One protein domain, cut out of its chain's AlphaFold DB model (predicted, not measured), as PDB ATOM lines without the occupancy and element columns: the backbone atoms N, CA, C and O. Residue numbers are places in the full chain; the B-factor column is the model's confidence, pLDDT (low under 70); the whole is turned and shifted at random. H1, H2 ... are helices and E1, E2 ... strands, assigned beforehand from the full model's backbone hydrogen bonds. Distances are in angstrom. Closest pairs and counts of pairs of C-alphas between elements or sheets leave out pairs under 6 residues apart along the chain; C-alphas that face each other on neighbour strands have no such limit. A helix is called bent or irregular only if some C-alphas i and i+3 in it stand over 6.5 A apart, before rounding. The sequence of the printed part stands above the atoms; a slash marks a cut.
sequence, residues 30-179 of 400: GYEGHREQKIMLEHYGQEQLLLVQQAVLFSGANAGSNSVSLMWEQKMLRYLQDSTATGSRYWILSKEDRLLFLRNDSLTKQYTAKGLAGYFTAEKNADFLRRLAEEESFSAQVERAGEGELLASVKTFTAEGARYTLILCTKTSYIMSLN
ATOM      1  N   GLY A  30     322.332 296.294 478.207       76.69
ATOM      2  CA  GLY A  30     321.509 297.434 478.617       76.69
ATOM      3  C   GLY A  30     322.347 298.666 478.977       76.69
ATOM      4  O   GLY A  30     321.992 299.786 478.609       76.69
ATOM      5  N   TYR A  31     323.480 298.456 479.651       84.44
ATOM      6  CA  TYR A  31     324.431 299.514 479.983       84.44
ATOM      7  C   TYR A  31     325.061 300.142 478.734       84.44
ATOM      8  O   TYR A  31     325.039 301.365 478.599       84.44
ATOM      9  N   GLU A  32     325.573 299.327 477.808       78.50
ATOM     10  CA  GLU A  32     326.153 299.817 476.553       78.50
ATOM     11  C   GLU A  32     325.106 300.557 475.713       78.50
ATOM     12  O   GLU A  32     325.387 301.639 475.212       78.50
ATOM     13  N   GLY A  33     323.865 300.065 475.647       75.06
ATOM     14  CA  GLY A  33     322.789 300.763 474.938       75.06
ATOM     15  C   GLY A  33     322.516 302.168 475.485       75.06
ATOM     16  O   GLY A  33     322.408 303.125 474.717       75.06
ATOM     17  N   HIS A  34     322.462 302.322 476.810       79.56
ATOM     18  CA  HIS A  34     322.286 303.637 477.430       79.56
ATOM     19  C   HIS A  34     323.513 304.545 477.236       79.56
ATOM     20  O   HIS A  34     323.380 305.749 477.006       79.56
ATOM     21  N   ARG A  35     324.718 303.968 477.298       80.81
ATOM     22  CA  ARG A  35     325.982 304.675 477.072       80.81
ATOM     23  C   ARG A  35     326.080 305.226 475.648       80.81
ATOM     24  O   ARG A  35     326.425 306.393 475.487       80.81
ATOM     25  N   GLU A  36     325.735 304.429 474.643       76.50
ATOM     26  CA  GLU A  36     325.727 304.848 473.236       76.50
ATOM     27  C   GLU A  36     324.740 305.994 472.994       76.50
ATOM     28  O   GLU A  36     325.083 306.989 472.356       76.50
ATOM     29  N   GLN A  37     323.541 305.920 473.580       78.25
ATOM     30  CA  GLN A  37     322.554 306.997 473.474       78.25
ATOM     31  C   GLN A  37     323.096 308.327 474.030       78.25
ATOM     32  O   GLN A  37     322.875 309.391 473.447       78.25
ATOM     33  N   LYS A  38     323.851 308.269 475.135       83.19
ATOM     34  CA  LYS A  38     324.501 309.442 475.728       83.19
ATOM     35  C   LYS A  38     325.605 310.004 474.828       83.19
ATOM     36  O   LYS A  38     325.600 311.204 474.566       83.19
ATOM     37  N   ILE A  39     326.505 309.153 474.333       81.81
ATOM     38  CA  ILE A  39     327.600 309.545 473.426       81.81
ATOM     39  C   ILE A  39     327.039 310.190 472.155       81.81
ATOM     40  O   ILE A  39     327.535 311.218 471.694       81.81
ATOM     41  N   MET A  40     325.959 309.633 471.610       82.75
ATOM     42  CA  MET A  40     325.287 310.195 470.445       82.75
ATOM     43  C   MET A  40     324.746 311.604 470.722       82.75
ATOM     44  O   MET A  40     324.957 312.512 469.918       82.75
ATOM     45  N   LEU A  41     324.063 311.803 471.853       88.25
ATOM     46  CA  LEU A  41     323.540 313.119 472.228       88.25
ATOM     47  C   LEU A  41     324.659 314.134 472.477       88.25
ATOM     48  O   LEU A  41     324.489 315.309 472.156       88.25
ATOM     49  N   GLU A  42     325.808 313.694 472.992       87.81
ATOM     50  CA  GLU A  42     327.006 314.526 473.124       87.81
ATOM     51  C   GLU A  42     327.556 314.948 471.752       87.81
ATOM     52  O   GLU A  42     327.761 316.141 471.529       87.81
ATOM     53  N   HIS A  43     327.723 314.016 470.808       83.88
ATOM     54  CA  HIS A  43     328.192 314.328 469.450       83.88
ATOM     55  C   HIS A  43     327.233 315.242 468.693       83.88
ATOM     56  O   HIS A  43     327.644 316.278 468.172       83.88
ATOM     57  N   TYR A  44     325.945 314.911 468.690       88.62
ATOM     58  CA  TYR A  44     324.936 315.756 468.063       88.62
ATOM     59  C   TYR A  44     324.876 317.135 468.738       88.62
ATOM     60  O   TYR A  44     324.685 318.153 468.077       88.62
ATOM     61  N   GLY A  45     325.086 317.198 470.057       89.94
ATOM     62  CA  GLY A  45     325.214 318.449 470.799       89.94
ATOM     63  C   GLY A  45     326.408 319.287 470.350       89.94
ATOM     64  O   GLY A  45     326.267 320.502 470.242       89.94
ATOM     65  N   GLN A  46     327.553 318.670 470.053       87.31
ATOM     66  CA  GLN A  46     328.727 319.361 469.509       87.31
ATOM     67  C   GLN A  46     328.467 319.901 468.097       87.31
ATOM     68  O   GLN A  46     328.770 321.062 467.827       87.31
ATOM     69  N   GLU A  47     327.862 319.100 467.218       82.44
ATOM     70  CA  GLU A  47     327.482 319.534 465.867       82.44
ATOM     71  C   GLU A  47     326.486 320.696 465.916       82.44
ATOM     72  O   GLU A  47     326.677 321.730 465.277       82.44
ATOM     73  N   GLN A  48     325.456 320.577 466.752       90.31
ATOM     74  CA  GLN A  48     324.465 321.626 466.940       90.31
ATOM     75  C   GLN A  48     325.078 322.900 467.538       90.31
ATOM     76  O   GLN A  48     324.723 324.003 467.127       90.31
ATOM     77  N   LEU A  49     326.034 322.779 468.463       90.50
ATOM     78  CA  LEU A  49     326.751 323.926 469.015       90.50
ATOM     79  C   LEU A  49     327.560 324.665 467.942       90.50
ATOM     80  O   LEU A  49     327.590 325.898 467.955       90.50
ATOM     81  N   LEU A  50     328.161 323.948 466.986       82.44
ATOM     82  CA  LEU A  50     328.829 324.566 465.836       82.44
ATOM     83  C   LEU A  50     327.844 325.384 464.995       82.44
ATOM     84  O   LEU A  50     328.174 326.505 464.611       82.44
ATOM     85  N   LEU A  51     326.622 324.887 464.775       83.88
ATOM     86  CA  LEU A  51     325.571 325.633 464.066       83.88
ATOM     87  C   LEU A  51     325.200 326.931 464.795       83.88
ATOM     88  O   LEU A  51     325.086 327.988 464.174       83.88
ATOM     89  N   VAL A  52     325.048 326.873 466.122       87.00
ATOM     90  CA  VAL A  52     324.749 328.052 466.950       87.00
ATOM     91  C   VAL A  52     325.887 329.075 466.863       87.00
ATOM     92  O   VAL A  52     325.644 330.264 466.657       87.00
ATOM     93  N   GLN A  53     327.140 328.630 466.978       84.69
ATOM     94  CA  GLN A  53     328.310 329.507 466.876       84.69
ATOM     95  C   GLN A  53     328.428 330.148 465.488       84.69
ATOM     96  O   GLN A  53     328.686 331.349 465.386       84.69
ATOM     97  N   GLN A  54     328.190 329.376 464.425       78.06
ATOM     98  CA  GLN A  54     328.156 329.882 463.056       78.06
ATOM     99  C   GLN A  54     327.069 330.948 462.882       78.06
ATOM    100  O   GLN A  54     327.356 332.009 462.332       78.06
ATOM    101  N   ALA A  55     325.861 330.735 463.411       80.06
ATOM    102  CA  ALA A  55     324.779 331.720 463.342       80.06
ATOM    103  C   ALA A  55     325.158 333.063 464.003       80.06
ATOM    104  O   ALA A  55     324.911 334.132 463.435       80.06
ATOM    105  N   VAL A  56     325.829 333.028 465.163       81.75
ATOM    106  CA  VAL A  56     326.348 334.244 465.817       81.75
ATOM    107  C   VAL A  56     327.383 334.943 464.932       81.75
ATOM    108  O   VAL A  56     327.295 336.156 464.740       81.75
ATOM    109  N   LEU A  57     328.315 334.203 464.327       75.25
ATOM    110  CA  LEU A  57     329.308 334.772 463.408       75.25
ATOM    111  C   LEU A  57     328.654 335.420 462.174       75.25
ATOM    112  O   LEU A  57     328.981 336.558 461.838       75.25
ATOM    113  N   PHE A  58     327.686 334.752 461.537       68.75
ATOM    114  CA  PHE A  58     326.991 335.260 460.345       68.75
ATOM    115  C   PHE A  58     326.135 336.500 460.607       68.75
ATOM    116  O   PHE A  58     325.975 337.354 459.720       68.75
ATOM    117  N   SER A  59     325.596 336.632 461.820       70.38
ATOM    118  CA  SER A  59     324.842 337.823 462.212       70.38
ATOM    119  C   SER A  59     325.699 339.093 462.209       70.38
ATOM    120  O   SER A  59     325.168 340.182 461.997       70.38
ATOM    121  N   GLY A  60     327.020 338.956 462.379       66.00
ATOM    122  CA  GLY A  60     327.938 340.078 462.546       66.00
ATOM    123  C   GLY A  60     327.987 340.628 463.973       66.00
ATOM    124  O   GLY A  60     328.615 341.659 464.180       66.00
ATOM    125  N   ALA A  61     327.391 339.947 464.961       65.69
ATOM    126  CA  ALA A  61     327.377 340.386 466.362       65.69
ATOM    127  C   ALA A  61     328.778 340.604 466.977       65.69
ATOM    128  O   ALA A  61     328.923 341.387 467.908       65.69
ATOM    129  N   ASN A  62     329.812 339.947 466.434       62.84
ATOM    130  CA  ASN A  62     331.206 340.087 466.871       62.84
ATOM    131  C   ASN A  62     332.018 341.113 466.053       62.84
ATOM    132  O   ASN A  62     333.213 341.285 466.301       62.84
ATOM    133  N   ALA A  63     331.423 341.765 465.048       56.03
ATOM    134  CA  ALA A  63     332.112 342.789 464.273       56.03
ATOM    135  C   ALA A  63     332.290 344.037 465.152       56.03
ATOM    136  O   ALA A  63     331.316 344.653 465.575       56.03
ATOM    137  N   GLY A  64     333.540 344.377 465.474       53.38
ATOM    138  CA  GLY A  64     333.874 345.511 466.337       53.38
ATOM    139  C   GLY A  64     333.276 346.849 465.872       53.38
ATOM    140  O   GLY A  64     332.844 347.006 464.731       53.38
ATOM    141  N   SER A  65     333.313 347.837 466.769       49.88
ATOM    142  CA  SER A  65     332.595 349.128 466.751       49.88
ATOM    143  C   SER A  65     332.731 350.034 465.514       49.88
ATOM    144  O   SER A  65     332.156 351.120 465.507       49.88
ATOM    145  N   ASN A  66     333.487 349.652 464.485       50.34
ATOM    146  CA  ASN A  66     333.875 350.553 463.397       50.34
ATOM    147  C   ASN A  66     333.095 350.377 462.088       50.34
ATOM    148  O   ASN A  66     333.364 351.102 461.133       50.34
ATOM    149  N   SER A  67     332.083 349.508 462.022       45.97
ATOM    150  CA  SER A  67     331.166 349.506 460.877       45.97
ATOM    151  C   SER A  67     329.799 348.909 461.211       45.97
ATOM    152  O   SER A  67     329.697 347.729 461.516       45.97
ATOM    153  N   VAL A  68     328.741 349.718 461.069       47.59
ATOM    154  CA  VAL A  68     327.351 349.268 460.832       47.59
ATOM    155  C   VAL A  68     326.767 348.334 461.921       47.59
ATOM    156  O   VAL A  68     326.080 347.363 461.621       47.59
ATOM    157  N   SER A  69     326.988 348.651 463.203       50.19
ATOM    158  CA  SER A  69     326.460 347.891 464.362       50.19
ATOM    159  C   SER A  69     324.923 347.866 464.468       50.19
ATOM    160  O   SER A  69     324.356 346.962 465.062       50.19
ATOM    161  N   LEU A  70     324.197 348.802 463.850       53.66
ATOM    162  CA  LEU A  70     322.773 349.028 464.155       53.66
ATOM    163  C   LEU A  70     321.766 348.009 463.568       53.66
ATOM    164  O   LEU A  70     320.565 348.194 463.749       53.66
ATOM    165  N   MET A  71     322.195 346.959 462.851       67.88
ATOM    166  CA  MET A  71     321.263 346.021 462.185       67.88
ATOM    167  C   MET A  71     321.504 344.527 462.453       67.88
ATOM    168  O   MET A  71     320.754 343.705 461.922       67.88
ATOM    169  N   TRP A  72     322.501 344.136 463.255       79.69
ATOM    170  CA  TRP A  72     322.791 342.708 463.464       79.69
ATOM    171  C   TRP A  72     321.634 341.990 464.176       79.69
ATOM    172  O   TRP A  72     321.289 340.882 463.777       79.69
ATOM    173  N   GLU A  73     320.977 342.634 465.154       82.25
ATOM    174  CA  GLU A  73     319.808 342.066 465.844       82.25
ATOM    175  C   GLU A  73     318.675 341.793 464.854       82.25
ATOM    176  O   GLU A  73     318.086 340.718 464.863       82.25
ATOM    177  N   GLN A  74     318.393 342.739 463.953       80.50
ATOM    178  CA  GLN A  74     317.358 342.580 462.928       80.50
ATOM    179  C   GLN A  74     317.723 341.487 461.923       80.50
ATOM    180  O   GLN A  74     316.862 340.705 461.525       80.50
ATOM    181  N   LYS A  75     318.997 341.410 461.520       80.31
ATOM    182  CA  LYS A  75     319.502 340.353 460.637       80.31
ATOM    183  C   LYS A  75     319.394 338.981 461.307       80.31
ATOM    184  O   LYS A  75     318.953 338.036 460.662       80.31
ATOM    185  N   MET A  76     319.744 338.890 462.591       83.25
ATOM    186  CA  MET A  76     319.610 337.672 463.381       83.25
ATOM    187  C   MET A  76     318.140 337.292 463.527       83.25
ATOM    188  O   MET A  76     317.789 336.176 463.195       83.25
ATOM    189  N   LEU A  77     317.258 338.211 463.926       85.69
ATOM    190  CA  LEU A  77     315.824 337.934 464.048       85.69
ATOM    191  C   LEU A  77     315.214 337.446 462.731       85.69
ATOM    192  O   LEU A  77     314.478 336.467 462.754       85.69
ATOM    193  N   ARG A  78     315.567 338.054 461.589       79.94
ATOM    194  CA  ARG A  78     315.142 337.562 460.268       79.94
ATOM    195  C   ARG A  78     315.661 336.156 459.989       79.94
ATOM    196  O   ARG A  78     314.884 335.300 459.599       79.94
ATOM    197  N   TYR A  79     316.946 335.904 460.236       78.44
ATOM    198  CA  TYR A  79     317.530 334.570 460.092       78.44
ATOM    199  C   TYR A  79     316.824 333.539 460.984       78.44
ATOM    200  O   TYR A  79     316.522 332.438 460.536       78.44
ATOM    201  N   LEU A  80     316.518 333.888 462.237       83.31
ATOM    202  CA  LEU A  80     315.827 333.006 463.176       83.31
ATOM    203  C   LEU A  80     314.385 332.743 462.734       83.31
ATOM    204  O   LEU A  80     313.980 331.591 462.712       83.31
ATOM    205  N   GLN A  81     313.645 333.769 462.314       77.31
ATOM    206  CA  GLN A  81     312.284 333.624 461.783       77.31
ATOM    207  C   GLN A  81     312.242 332.756 460.519       77.31
ATOM    208  O   GLN A  81     311.371 331.901 460.388       77.31
ATOM    209  N   ASP A  82     313.214 332.932 459.624       68.31
ATOM    210  CA  ASP A  82     313.338 332.166 458.384       68.31
ATOM    211  C   ASP A  82     313.815 330.723 458.594       68.31
ATOM    212  O   ASP A  82     313.643 329.898 457.696       68.31
ATOM    213  N   SER A  83     314.442 330.439 459.740       64.19
ATOM    214  CA  SER A  83     314.997 329.129 460.104       64.19
ATOM    215  C   SER A  83     314.151 328.364 461.120       64.19
ATOM    216  O   SER A  83     314.363 327.170 461.329       64.19
ATOM    217  N   THR A  84     313.182 329.001 461.778       55.38
ATOM    218  CA  THR A  84     312.232 328.299 462.642       55.38
ATOM    219  C   THR A  84     311.174 327.604 461.812       55.38
ATOM    220  O   THR A  84     310.124 328.180 461.539       55.38
ATOM    221  N   ALA A  85     311.456 326.365 461.425       53.81
ATOM    222  CA  ALA A  85     310.524 325.590 460.624       53.81
ATOM    223  C   ALA A  85     310.488 324.098 460.983       53.81
ATOM    224  O   ALA A  85     310.305 323.265 460.110       53.81
ATOM    225  N   THR A  86     310.670 323.736 462.263       55.91
ATOM    226  CA  THR A  86     310.173 322.440 462.757       55.91
ATOM    227  C   THR A  86     309.670 322.538 464.204       55.91
ATOM    228  O   THR A  86     310.316 323.102 465.087       55.91
ATOM    229  N   GLY A  87     308.547 321.897 464.530       61.84
ATOM    230  CA  GLY A  87     308.126 321.684 465.919       61.84
ATOM    231  C   GLY A  87     309.080 320.812 466.747       61.84
ATOM    232  O   GLY A  87     308.864 320.635 467.950       61.84
ATOM    233  N   SER A  88     310.118 320.272 466.109       82.00
ATOM    234  CA  SER A  88     311.152 319.420 466.689       82.00
ATOM    235  C   SER A  88     312.487 320.128 466.901       82.00
ATOM    236  O   SER A  88     313.267 319.655 467.723       82.00
ATOM    237  N   ARG A  89     312.743 321.259 466.234       86.62
ATOM    238  CA  ARG A  89     313.934 322.092 466.409       86.62
ATOM    239  C   ARG A  89     313.569 323.572 466.298       86.62
ATOM    240  O   ARG A  89     313.010 324.006 465.299       86.62
ATOM    241  N   TYR A  90     313.933 324.367 467.295       89.31
ATOM    242  CA  TYR A  90     313.614 325.792 467.314       89.31
ATOM    243  C   TYR A  90     314.673 326.624 468.028       89.31
ATOM    244  O   TYR A  90     315.418 326.135 468.877       89.31
ATOM    245  N   TRP A  91     314.699 327.911 467.696       92.25
ATOM    246  CA  TRP A  91     315.644 328.868 468.249       92.25
ATOM    247  C   TRP A  91     315.059 329.676 469.406       92.25
ATOM    248  O   TRP A  91     313.858 329.970 469.449       92.25
ATOM    249  N   ILE A  92     315.944 330.095 470.306       93.62
ATOM    250  CA  ILE A  92     315.693 331.076 471.359       93.62
ATOM    251  C   ILE A  92     316.802 332.121 471.305       93.62
ATOM    252  O   ILE A  92     317.979 331.776 471.265       93.62
ATOM    253  N   LEU A  93     316.431 333.395 471.336       94.38
ATOM    254  CA  LEU A  93     317.346 334.517 471.485       94.38
ATOM    255  C   LEU A  93     316.909 335.343 472.691       94.38
ATOM    256  O   LEU A  93     315.759 335.785 472.757       94.38
ATOM    257  N   SER A  94     317.825 335.588 473.623       94.75
ATOM    258  CA  SER A  94     317.623 336.524 474.725       94.75
ATOM    259  C   SER A  94     318.671 337.629 474.722       94.75
ATOM    260  O   SER A  94     319.800 337.448 474.262       94.75
ATOM    261  N   LYS A  95     318.274 338.774 475.271       92.75
ATOM    262  CA  LYS A  95     319.155 339.846 475.716       92.75
ATOM    263  C   LYS A  95     319.051 339.893 477.229       92.75
ATOM    264  O   LYS A  95     317.981 340.182 477.763       92.75
ATOM    265  N   GLU A  96     320.141 339.562 477.901       90.56
ATOM    266  CA  GLU A  96     320.170 339.251 479.327       90.56
ATOM    267  C   GLU A  96     319.125 338.159 479.619       90.56
ATOM    268  O   GLU A  96     319.127 337.115 478.957       90.56
ATOM    269  N   ASP A  97     318.198 338.398 480.544       89.38
ATOM    270  CA  ASP A  97     317.089 337.478 480.813       89.38
ATOM    271  C   ASP A  97     315.855 337.741 479.926       89.38
ATOM    272  O   ASP A  97     314.941 336.923 479.858       89.38
ATOM    273  N   ARG A  98     315.805 338.855 479.183       91.75
ATOM    274  CA  ARG A  98     314.654 339.191 478.336       91.75
ATOM    275  C   ARG A  98     314.678 338.385 477.038       91.75
ATOM    276  O   ARG A  98     315.592 338.518 476.228       91.75
ATOM    277  N   LEU A  99     313.614 337.624 476.782       93.12
ATOM    278  CA  LEU A  99     313.416 336.927 475.509       93.12
ATOM    279  C   LEU A  99     313.147 337.926 474.371       93.12
ATOM    280  O   LEU A  99     312.211 338.723 474.442       93.12
ATOM    281  N   LEU A 100     313.973 337.865 473.327       91.88
ATOM    282  CA  LEU A 100     313.787 338.589 472.066       91.88
ATOM    283  C   LEU A 100     313.072 337.724 471.027       91.88
ATOM    284  O   LEU A 100     312.282 338.236 470.241       91.88
ATOM    285  N   PHE A 101     313.341 336.419 471.042       91.94
ATOM    286  CA  PHE A 101     312.706 335.444 470.169       91.94
ATOM    287  C   PHE A 101     312.675 334.076 470.847       91.94
ATOM    288  O   PHE A 101     313.640 333.664 471.482       91.94
ATOM    289  N   LEU A 102     311.565 333.367 470.709       91.38
ATOM    290  CA  LEU A 102     311.370 332.002 471.172       91.38
ATOM    291  C   LEU A 102     310.422 331.325 470.193       91.38
ATOM    292  O   LEU A 102     309.217 331.535 470.299       91.38
ATOM    293  N   ARG A 103     310.959 330.503 469.286       87.44
ATOM    294  CA  ARG A 103     310.242 329.692 468.281       87.44
ATOM    295  C   ARG A 103     309.339 330.457 467.297       87.44
ATOM    296  O   ARG A 103     309.432 330.222 466.105       87.44
ATOM    297  N   ASN A 104     308.434 331.303 467.777       85.62
ATOM    298  CA  ASN A 104     307.574 332.210 467.029       85.62
ATOM    299  C   ASN A 104     307.115 333.380 467.924       85.62
ATOM    300  O   ASN A 104     307.265 333.368 469.151       85.62
ATOM    301  N   ASP A 105     306.487 334.385 467.322       85.38
ATOM    302  CA  ASP A 105     306.053 335.597 468.028       85.38
ATOM    303  C   ASP A 105     305.018 335.335 469.138       85.38
ATOM    304  O   ASP A 105     304.983 336.057 470.137       85.38
ATOM    305  N   SER A 106     304.167 334.313 468.985       86.38
ATOM    306  CA  SER A 106     303.130 333.978 469.971       86.38
ATOM    307  C   SER A 106     303.748 333.444 471.264       86.38
ATOM    308  O   SER A 106     303.492 333.971 472.352       86.38
ATOM    309  N   LEU A 107     304.641 332.458 471.138       85.81
ATOM    310  CA  LEU A 107     305.328 331.847 472.273       85.81
ATOM    311  C   LEU A 107     306.300 332.837 472.929       85.81
ATOM    312  O   LEU A 107     306.378 332.912 474.156       85.81
ATOM    313  N   THR A 108     306.958 333.680 472.127       88.81
ATOM    314  CA  THR A 108     307.796 334.779 472.629       88.81
ATOM    315  C   THR A 108     307.007 335.701 473.561       88.81
ATOM    316  O   THR A 108     307.430 335.943 474.693       88.81
ATOM    317  N   LYS A 109     305.819 336.165 473.145       89.50
ATOM    318  CA  LYS A 109     304.957 337.036 473.968       89.50
ATOM    319  C   LYS A 109     304.502 336.353 475.256       89.50
ATOM    320  O   LYS A 109     304.526 336.982 476.312       89.50
ATOM    321  N   GLN A 110     304.141 335.071 475.188       89.12
ATOM    322  CA  GLN A 110     303.696 334.301 476.354       89.12
ATOM    323  C   GLN A 110     304.767 334.221 477.454       89.12
ATOM    324  O   GLN A 110     304.439 334.260 478.640       89.12
ATOM    325  N   TYR A 111     306.042 334.116 477.072       88.56
ATOM    326  CA  TYR A 111     307.149 333.924 478.011       88.56
ATOM    327  C   TYR A 111     307.979 335.184 478.274       88.56
ATOM    328  O   TYR A 111     308.847 335.160 479.142       88.56
ATOM    329  N   THR A 112     307.670 336.308 477.621       88.31
ATOM    330  CA  THR A 112     308.392 337.581 477.803       88.31
ATOM    331  C   THR A 112     308.482 337.995 479.279       88.31
ATOM    332  O   THR A 112     309.534 338.440 479.718       88.31
ATOM    333  N   ALA A 113     307.410 337.807 480.059       87.12
ATOM    334  CA  ALA A 113     307.377 338.165 481.483       87.12
ATOM    335  C   ALA A 113     308.139 337.189 482.400       87.12
ATOM    336  O   ALA A 113     308.447 337.541 483.534       87.12
ATOM    337  N   LYS A 114     308.405 335.962 481.936       88.25
ATOM    338  CA  LYS A 114     309.122 334.927 482.699       88.25
ATOM    339  C   LYS A 114     310.630 334.938 482.441       88.25
ATOM    340  O   LYS A 114     311.366 334.374 483.241       88.25
ATOM    341  N   GLY A 115     311.061 335.541 481.337       90.56
ATOM    342  CA  GLY A 115     312.461 335.560 480.932       90.56
ATOM    343  C   GLY A 115     312.982 334.201 480.457       90.56
ATOM    344  O   GLY A 115     312.239 333.217 480.350       90.56
ATOM    345  N   LEU A 116     314.273 334.157 480.139       92.12
ATOM    346  CA  LEU A 116     314.950 332.967 479.630       92.12
ATOM    347  C   LEU A 116     315.044 331.883 480.707       92.12
ATOM    348  O   LEU A 116     314.700 330.727 480.448       92.12
ATOM    349  N   ALA A 117     315.447 332.243 481.928       90.00
ATOM    350  CA  ALA A 117     315.530 331.283 483.029       90.00
ATOM    351  C   ALA A 117     314.145 330.714 483.396       90.00
ATOM    352  O   ALA A 117     313.995 329.512 483.639       90.00
ATOM    353  N   GLY A 118     313.105 331.556 483.354       89.44
ATOM    354  CA  GLY A 118     311.721 331.149 483.594       89.44
ATOM    355  C   GLY A 118     311.160 330.187 482.543       89.44
ATOM    356  O   GLY A 118     310.252 329.410 482.847       89.44
ATOM    357  N   TYR A 119     311.698 330.198 481.319       90.25
ATOM    358  CA  TYR A 119     311.327 329.235 480.279       90.25
ATOM    359  C   TYR A 119     311.839 327.819 480.588       90.25
ATOM    360  O   TYR A 119     311.110 326.848 480.387       90.25
ATOM    361  N   PHE A 120     313.051 327.705 481.143       91.25
ATOM    362  CA  PHE A 120     313.697 326.431 481.491       91.25
ATOM    363  C   PHE A 120     313.522 326.021 482.958       91.25
ATOM    364  O   PHE A 120     314.202 325.111 483.429       91.25
ATOM    365  N   THR A 121     312.621 326.663 483.704       85.69
ATOM    366  CA  THR A 121     312.407 326.336 485.117       85.69
ATOM    367  C   THR A 121     311.791 324.941 485.265       85.69
ATOM    368  O   THR A 121     310.599 324.743 485.029       85.69
ATOM    369  N   ALA A 122     312.617 323.981 485.675       84.75
ATOM    370  CA  ALA A 122     312.236 322.629 486.073       84.75
ATOM    371  C   ALA A 122     313.248 322.102 487.101       84.75
ATOM    372  O   ALA A 122     314.410 322.511 487.087       84.75
ATOM    373  N   GLU A 123     312.829 321.172 487.962       82.00
ATOM    374  CA  GLU A 123     313.680 320.602 489.020       82.00
ATOM    375  C   GLU A 123     314.970 319.982 488.457       82.00
ATOM    376  O   GLU A 123     316.057 320.200 488.989       82.00
ATOM    377  N   LYS A 124     314.875 319.293 487.311       88.06
ATOM    378  CA  LYS A 124     316.021 318.644 486.655       88.06
ATOM    379  C   LYS A 124     316.949 319.594 485.891       88.06
ATOM    380  O   LYS A 124     318.037 319.184 485.501       88.06
ATOM    381  N   ASN A 125     316.568 320.860 485.707       93.62
ATOM    382  CA  ASN A 125     317.334 321.821 484.902       93.62
ATOM    383  C   ASN A 125     318.289 322.690 485.743       93.62
ATOM    384  O   ASN A 125     318.858 323.648 485.222       93.62
ATOM    385  N   ALA A 126     318.484 322.391 487.033       92.25
ATOM    386  CA  ALA A 126     319.326 323.200 487.918       92.25
ATOM    387  C   ALA A 126     320.773 323.343 487.408       92.25
ATOM    388  O   ALA A 126     321.312 324.451 487.390       92.25
ATOM    389  N   ASP A 127     321.385 322.249 486.936       93.69
ATOM    390  CA  ASP A 127     322.733 322.298 486.357       93.69
ATOM    391  C   ASP A 127     322.755 323.101 485.051       93.69
ATOM    392  O   ASP A 127     323.614 323.960 484.873       93.69
ATOM    393  N   PHE A 128     321.755 322.915 484.184       94.88
ATOM    394  CA  PHE A 128     321.618 323.701 482.959       94.88
ATOM    395  C   PHE A 128     321.556 325.208 483.239       94.88
ATOM    396  O   PHE A 128     322.283 325.974 482.617       94.88
ATOM    397  N   LEU A 129     320.726 325.639 484.196       93.75
ATOM    398  CA  LEU A 129     320.572 327.053 484.549       93.75
ATOM    399  C   LEU A 129     321.849 327.647 485.160       93.75
ATOM    400  O   LEU A 129     322.178 328.801 484.885       93.75
ATOM    401  N   ARG A 130     322.598 326.861 485.944       94.12
ATOM    402  CA  ARG A 130     323.916 327.262 486.455       94.12
ATOM    403  C   ARG A 130     324.901 327.485 485.306       94.12
ATOM    404  O   ARG A 130     325.501 328.553 485.204       94.12
ATOM    405  N   ARG A 131     325.012 326.514 484.397       95.25
ATOM    406  CA  ARG A 131     325.894 326.589 483.222       95.25
ATOM    407  C   ARG A 131     325.490 327.717 482.274       95.25
ATOM    408  O   ARG A 131     326.353 328.397 481.743       95.25
ATOM    409  N   LEU A 132     324.194 327.997 482.135       93.75
ATOM    410  CA  LEU A 132     323.672 329.125 481.354       93.75
ATOM    411  C   LEU A 132     324.193 330.485 481.853       93.75
ATOM    412  O   LEU A 132     324.422 331.390 481.048       93.75
ATOM    413  N   ALA A 133     324.392 330.633 483.165       90.81
ATOM    414  CA  ALA A 133     324.949 331.845 483.763       90.81
ATOM    415  C   ALA A 133     326.482 331.920 483.622       90.81
ATOM    416  O   ALA A 133     327.027 332.993 483.340       90.81
ATOM    417  N   GLU A 134     327.170 330.788 483.782       91.94
ATOM    418  CA  GLU A 134     328.633 330.708 483.927       91.94
ATOM    419  C   GLU A 134     329.385 330.471 482.607       91.94
ATOM    420  O   GLU A 134     330.462 331.029 482.404       91.94
ATOM    421  N   GLU A 135     328.835 329.663 481.702       94.38
ATOM    422  CA  GLU A 135     329.527 329.175 480.507       94.38
ATOM    423  C   GLU A 135     329.189 330.000 479.257       94.38
ATOM    424  O   GLU A 135     328.054 330.423 479.017       94.38
ATOM    425  N   GLU A 136     330.200 330.207 478.411       92.50
ATOM    426  CA  GLU A 136     330.028 330.914 477.142       92.50
ATOM    427  C   GLU A 136     329.389 330.020 476.071       92.50
ATOM    428  O   GLU A 136     328.677 330.502 475.192       92.50
ATOM    429  N   SER A 137     329.674 328.716 476.071       94.56
ATOM    430  CA  SER A 137     329.201 327.797 475.031       94.56
ATOM    431  C   SER A 137     329.113 326.372 475.543       94.56
ATOM    432  O   SER A 137     330.108 325.844 476.029       94.56
ATOM    433  N   PHE A 138     327.952 325.740 475.392       96.12
ATOM    434  CA  PHE A 138     327.766 324.350 475.787       96.12
ATOM    435  C   PHE A 138     326.512 323.734 475.187       96.12
ATOM    436  O   PHE A 138     325.623 324.446 474.733       96.12
ATOM    437  N   SER A 139     326.417 322.410 475.270       95.94
ATOM    438  CA  SER A 139     325.186 321.678 474.986       95.94
ATOM    439  C   SER A 139     324.806 320.821 476.186       95.94
ATOM    440  O   SER A 139     325.672 320.275 476.877       95.94
ATOM    441  N   ALA A 140     323.511 320.743 476.470       95.00
ATOM    442  CA  ALA A 140     322.983 319.992 477.598       95.00
ATOM    443  C   ALA A 140     321.541 319.557 477.344       95.00
ATOM    444  O   ALA A 140     320.790 320.216 476.623       95.00
ATOM    445  N   GLN A 141     321.160 318.440 477.955       94.12
ATOM    446  CA  GLN A 141     319.772 317.999 477.955       94.12
ATOM    447  C   GLN A 141     318.975 318.795 478.988       94.12
ATOM    448  O   GLN A 141     319.462 319.058 480.088       94.12
ATOM    449  N   VAL A 142     317.755 319.170 478.625       94.50
ATOM    450  CA  VAL A 142     316.824 319.925 479.461       94.50
ATOM    451  C   VAL A 142     315.427 319.340 479.340       94.50
ATOM    452  O   VAL A 142     314.999 318.924 478.264       94.50
ATOM    453  N   GLU A 143     314.693 319.323 480.444       92.44
ATOM    454  CA  GLU A 143     313.303 318.879 480.466       92.44
ATOM    455  C   GLU A 143     312.366 320.082 480.364       92.44
ATOM    456  O   GLU A 143     312.532 321.081 481.075       92.44
ATOM    457  N   ARG A 144     311.351 319.991 479.498       89.12
ATOM    458  CA  ARG A 144     310.351 321.046 479.330       89.12
ATOM    459  C   ARG A 144     308.943 320.468 479.341       89.12
ATOM    460  O   ARG A 144     308.555 319.691 478.468       89.12
ATOM    461  N   ALA A 145     308.144 320.889 480.319       76.88
ATOM    462  CA  ALA A 145     306.802 320.360 480.561       76.88
ATOM    463  C   ALA A 145     305.901 320.477 479.321       76.88
ATOM    464  O   ALA A 145     305.470 321.567 479.010       76.88
ATOM    465  N   GLY A 146     305.587 319.403 478.595       77.69
ATOM    466  CA  GLY A 146     304.767 319.454 477.369       77.69
ATOM    467  C   GLY A 146     305.548 319.538 476.049       77.69
ATOM    468  O   GLY A 146     304.929 319.475 474.995       77.69
ATOM    469  N   GLU A 147     306.883 319.625 476.086       77.62
ATOM    470  CA  GLU A 147     307.727 319.297 474.919       77.62
ATOM    471  C   GLU A 147     308.627 318.073 475.147       77.62
ATOM    472  O   GLU A 147     309.115 317.504 474.173       77.62
ATOM    473  N   GLY A 148     308.787 317.628 476.400       86.56
ATOM    474  CA  GLY A 148     309.595 316.465 476.765       86.56
ATOM    475  C   GLY A 148     311.063 316.824 476.987       86.56
ATOM    476  O   GLY A 148     311.379 317.939 477.410       86.56
ATOM    477  N   GLU A 149     311.949 315.865 476.728       92.06
ATOM    478  CA  GLU A 149     313.396 316.073 476.762       92.06
ATOM    479  C   GLU A 149     313.878 316.754 475.480       92.06
ATOM    480  O   GLU A 149     313.562 316.347 474.355       92.06
ATOM    481  N   LEU A 150     314.670 317.802 475.669       93.62
ATOM    482  CA  LEU A 150     315.278 318.597 474.618       93.62
ATOM    483  C   LEU A 150     316.791 318.573 474.804       93.62
ATOM    484  O   LEU A 150     317.289 318.601 475.925       93.62
ATOM    485  N   LEU A 151     317.528 318.614 473.706       94.75
ATOM    486  CA  LEU A 151     318.932 318.981 473.696       94.75
ATOM    487  C   LEU A 151     319.037 320.467 473.346       94.75
ATOM    488  O   LEU A 151     318.651 320.867 472.246       94.75
ATOM    489  N   ALA A 152     319.535 321.265 474.287       95.81
ATOM    490  CA  ALA A 152     319.744 322.697 474.137       95.81
ATOM    491  C   ALA A 152     321.235 322.990 473.939       95.81
ATOM    492  O   ALA A 152     322.050 322.673 474.808       95.81
ATOM    493  N   SER A 153     321.580 323.611 472.812       96.94
ATOM    494  CA  SER A 153     322.936 324.084 472.507       96.94
ATOM    495  C   SER A 153     322.975 325.602 472.604       96.94
ATOM    496  O   SER A 153     322.211 326.288 471.931       96.94
ATOM    497  N   VAL A 154     323.844 326.123 473.461       96.88
ATOM    498  CA  VAL A 154     323.841 327.503 473.950       96.88
ATOM    499  C   VAL A 154     325.121 328.211 473.523       96.88
ATOM    500  O   VAL A 154     326.217 327.687 473.719       96.88
ATOM    501  N   LYS A 155     324.990 329.439 473.013       95.31
ATOM    502  CA  LYS A 155     326.084 330.398 472.830       95.31
ATOM    503  C   LYS A 155     325.718 331.729 473.472       95.31
ATOM    504  O   LYS A 155     324.775 332.393 473.047       95.31
ATOM    505  N   THR A 156     326.521 332.141 474.439       93.81
ATOM    506  CA  THR A 156     326.503 333.488 474.998       93.81
ATOM    507  C   THR A 156     327.532 334.359 474.277       93.81
ATOM    508  O   THR A 156     328.631 333.899 473.971       93.81
ATOM    509  N   PHE A 157     327.199 335.622 474.019       90.44
ATOM    510  CA  PHE A 157     328.127 336.621 473.487       90.44
ATOM    511  C   PHE A 157     327.755 338.027 473.973       90.44
ATOM    512  O   PHE A 157     326.634 338.262 474.424       90.44
ATOM    513  N   THR A 158     328.691 338.970 473.892       88.31
ATOM    514  CA  THR A 158     328.449 340.373 474.257       88.31
ATOM    515  C   THR A 158     328.405 341.218 472.997       88.31
ATOM    516  O   THR A 158     329.364 341.225 472.230       88.31
ATOM    517  N   ALA A 159     327.323 341.965 472.811       84.19
ATOM    518  CA  ALA A 159     327.174 342.931 471.730       84.19
ATOM    519  C   ALA A 159     326.632 344.242 472.311       84.19
ATOM    520  O   ALA A 159     325.769 344.228 473.184       84.19
ATOM    521  N   GLU A 160     327.178 345.382 471.882       81.25
ATOM    522  CA  GLU A 160     326.730 346.716 472.327       81.25
ATOM    523  C   GLU A 160     326.657 346.891 473.864       81.25
ATOM    524  O   GLU A 160     325.812 347.611 474.389       81.25
ATOM    525  N   GLY A 161     327.541 346.214 474.606       83.19
ATOM    526  CA  GLY A 161     327.587 346.275 476.073       83.19
ATOM    527  C   GLY A 161     326.535 345.430 476.803       83.19
ATOM    528  O   GLY A 161     326.523 345.442 478.030       83.19
ATOM    529  N   ALA A 162     325.694 344.676 476.089       88.44
ATOM    530  CA  ALA A 162     324.726 343.749 476.673       88.44
ATOM    531  C   ALA A 162     325.088 342.285 476.378       88.44
ATOM    532  O   ALA A 162     325.661 341.964 475.334       88.44
ATOM    533  N   ARG A 163     324.738 341.389 477.308       90.88
ATOM    534  CA  ARG A 163     324.905 339.937 477.148       90.88
ATOM    535  C   ARG A 163     323.737 339.382 476.339       90.88
ATOM    536  O   ARG A 163     322.590 339.606 476.703       90.88
ATOM    537  N   TYR A 164     324.019 338.626 475.291       93.31
ATOM    538  CA  TYR A 164     323.029 337.909 474.495       93.31
ATOM    539  C   TYR A 164     323.247 336.414 474.618       93.31
ATOM    540  O   TYR A 164     324.384 335.956 474.736       93.31
ATOM    541  N   THR A 165     322.153 335.666 474.542       95.38
ATOM    542  CA  THR A 165     322.176 334.207 474.569       95.38
ATOM    543  C   THR A 165     321.375 333.681 473.390       95.38
ATOM    544  O   THR A 165     320.175 333.935 473.287       95.38
ATOM    545  N   LEU A 166     322.040 332.942 472.504       95.00
ATOM    546  CA  LEU A 166     321.412 332.197 471.421       95.00
ATOM    547  C   LEU A 166     321.369 330.717 471.798       95.00
ATOM    548  O   LEU A 166     322.387 330.143 472.183       95.00
ATOM    549  N   ILE A 167     320.198 330.103 471.679       95.12
ATOM    550  CA  ILE A 167     319.983 328.688 471.972       95.12
ATOM    551  C   ILE A 167     319.294 328.038 470.783       95.12
ATOM    552  O   ILE A 167     318.290 328.551 470.289       95.12
ATOM    553  N   LEU A 168     319.809 326.892 470.357       93.75
ATOM    554  CA  LEU A 168     319.086 325.962 469.504       93.75
ATOM    555  C   LEU A 168     318.587 324.818 470.382       93.75
ATOM    556  O   LEU A 168     319.371 324.198 471.093       93.75
ATOM    557  N   CYS A 169     317.285 324.569 470.366       93.81
ATOM    558  CA  CYS A 169     316.663 323.444 471.051       93.81
ATOM    559  C   CYS A 169     316.255 322.411 470.011       93.81
ATOM    560  O   CYS A 169     315.602 322.766 469.034       93.81
ATOM    561  N   THR A 170     316.585 321.139 470.226       91.62
ATOM    562  CA  THR A 170     316.071 320.023 469.419       91.62
ATOM    563  C   THR A 170     315.487 318.943 470.325       91.62
ATOM    564  O   THR A 170     316.127 318.551 471.294       91.62
ATOM    565  N   LYS A 171     314.298 318.421 470.010       91.00
ATOM    566  CA  LYS A 171     313.689 317.299 470.737       91.00
ATOM    567  C   LYS A 171     314.573 316.062 470.677       91.00
ATOM    568  O   LYS A 171     314.934 315.621 469.587       91.00
ATOM    569  N   THR A 172     314.839 315.448 471.828       89.31
ATOM    570  CA  THR A 172     315.619 314.206 471.902       89.31
ATOM    571  C   THR A 172     314.980 313.107 471.051       89.31
ATOM    572  O   THR A 172     315.685 312.415 470.327       89.31
ATOM    573  N   SER A 173     313.646 313.001 471.030       84.06
ATOM    574  CA  SER A 173     312.924 312.028 470.194       84.06
ATOM    575  C   SER A 173     313.187 312.189 468.693       84.06
ATOM    576  O   SER A 173     313.318 311.193 467.989       84.06
ATOM    577  N   TYR A 174     313.319 313.426 468.211       83.38
ATOM    578  CA  TYR A 174     313.640 313.711 466.813       83.38
ATOM    579  C   TYR A 174     315.089 313.336 466.474       83.38
ATOM    580  O   TYR A 174     315.355 312.723 465.441       83.38
ATOM    581  N   ILE A 175     316.023 313.628 467.385       83.38
ATOM    582  CA  ILE A 175     317.428 313.214 467.250       83.38
ATOM    583  C   ILE A 175     317.512 311.689 467.141       83.38
ATOM    584  O   ILE A 175     318.188 311.167 466.257       83.38
ATOM    585  N   MET A 176     316.772 310.976 467.994       78.62
ATOM    586  CA  MET A 176     316.717 309.515 467.954       78.62
ATOM    587  C   MET A 176     316.128 308.992 466.635       78.62
ATOM    588  O   MET A 176     316.612 307.985 466.128       78.62
ATOM    589  N   SER A 177     315.130 309.668 466.046       72.50
ATOM    590  CA  SER A 177     314.530 309.233 464.774       72.50
ATOM    591  C   SER A 177     315.420 309.454 463.551       72.50
ATOM    592  O   SER A 177     315.340 308.686 462.598       72.50
ATOM    593  N   LEU A 178     316.286 310.475 463.568       67.31
ATOM    594  CA  LEU A 178     317.209 310.751 462.460       67.31
ATOM    595  C   LEU A 178     318.302 309.684 462.325       67.31
ATOM    596  O   LEU A 178     318.899 309.522 461.258       67.31
ATOM    597  N   ASN A 179     318.585 308.954 463.402       67.38
ATOM    598  CA  ASN A 179     319.705 308.035 463.449       67.38
ATOM    599  C   ASN A 179     319.277 306.588 463.164       67.38
ATOM    600  O   ASN A 179     319.043 305.795 464.076       67.38
TER     601      ASN A 179
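This is residues 30 to 179 of the 400 residues of an uncharacterized protein of Clostridiales bacterium (UniProt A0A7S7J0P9). A strongly twisted sheet of five strands forms the core, with helices over both faces: the long helix H1 slants across E5, E4 and E3 on one face and H2 covers E1 beside it, while H5 covers E4 and E3 on the other face, with the small helices H3 and H4 near the edge strand E2. Residues 30 to 36 of H1 stick out beyond this body, and the short H6 follows at the end of E5. The printed part has 150 residues, with six named helices and five named strands in the order H1 H2 E1 E2 H3 H4 H5 E3 E4 E5 H6. The sheet runs E2 E1 E5 E4 E3, all antiparallel, and the class is mixed, helices and strands. The whole is compact, with a radius of gyration of the C-alphas of 15.6 A, yet elongated in outline, spanning 56 by 30 by 29 A.

H1, residues 30 to 59, is on the sheet of E2, residues 98 to 102, E1, residues 89 to 95, E5, residues 162 to 171, E4, residues 148 to 159, and E3, residues 137 to 144. It lies over E5, E4 and E3 at a height over the sheet of 6.6 A, slantwise to the strands, at 35 degrees to E5 on the local plane; its closest C-alphas to E4 are those of Leu 49 and Ser 153, 5.2 A apart. H2, residues 69 to 83, is on the same face, over E1 and along the strands, at a height of 9.4 A. H1 and H2 form a helical hairpin, opposite ways at a steep tilt of 43 degrees; they touch with residues 55 to 59 and 72 to 76 alone, the closest C-alphas being those of Ser 59 and Met 76, 5.4 A apart. E1 and E2 form a hairpin, with N 93 and O 101 2.8 A apart, within hydrogen-bond range. H3, residues 105 to 111, and H4, residues 115 to 119, are on the opposite face from H1; H3 is over none of the strands, and its height of 4.4 A is only just above the sheet's level. H5, residues 123 to 134, is on the same face as H3, over E4 and E3 at a height of 8.5 A; the closest C-alphas of H5 and E3 are those of Asn 125 and Val 142, 5.8 A apart. Helices on both faces give three layers: H1 and H2, the sheet, H3 and H5. E3, E4 and E5 form a meander, each strand the antiparallel neighbour of the one before; N 142 and O 150 are 2.8 A apart and N 155 and O 166 are 2.8 A apart, both within hydrogen-bond range. Between E1 and E5, N 92 and O 167 are within that range at 2.8 A. H6, residues 172 to 178, is close to H1 but not clearly touching, about perpendicular at 90 degrees, with the C-alphas of Leu 41 and Ile 175 closest at 7.9 A. Every O i to N i+4 pair is within hydrogen-bond range in H1, H3, H4 and H6, but 9 of 11 in H2 and 6 of 8 in H5.

H1 begins at C-alpha 30, (321.509, 297.434, 478.617), and is 43.7 A long from first to last C-alpha. H2 is 22.4 A long and irregular, C-alphas 70 and 73 being 7.8 A apart; H5, 18.8 A, is irregular too, with C-alphas 124 and 127 7.6 A apart. E1 measures 20.7 A and E3 20.5 A; E3 bends by 59 degrees at residue 141. E4, 32.2 A, bends by 52 degrees at residue 151, and E5 is 29.3 A long. H6 ends at C-alpha 178, (317.209, 310.751, 462.460).

The C-alphas farthest apart are those of Gly 30 and Asn 66, 56.6 A. The printed part has no cut and no long link. Its mean pLDDT is 83.5, with residue 58 and residues 60 to 71, 82 to 87 and 178 to 179 under 70.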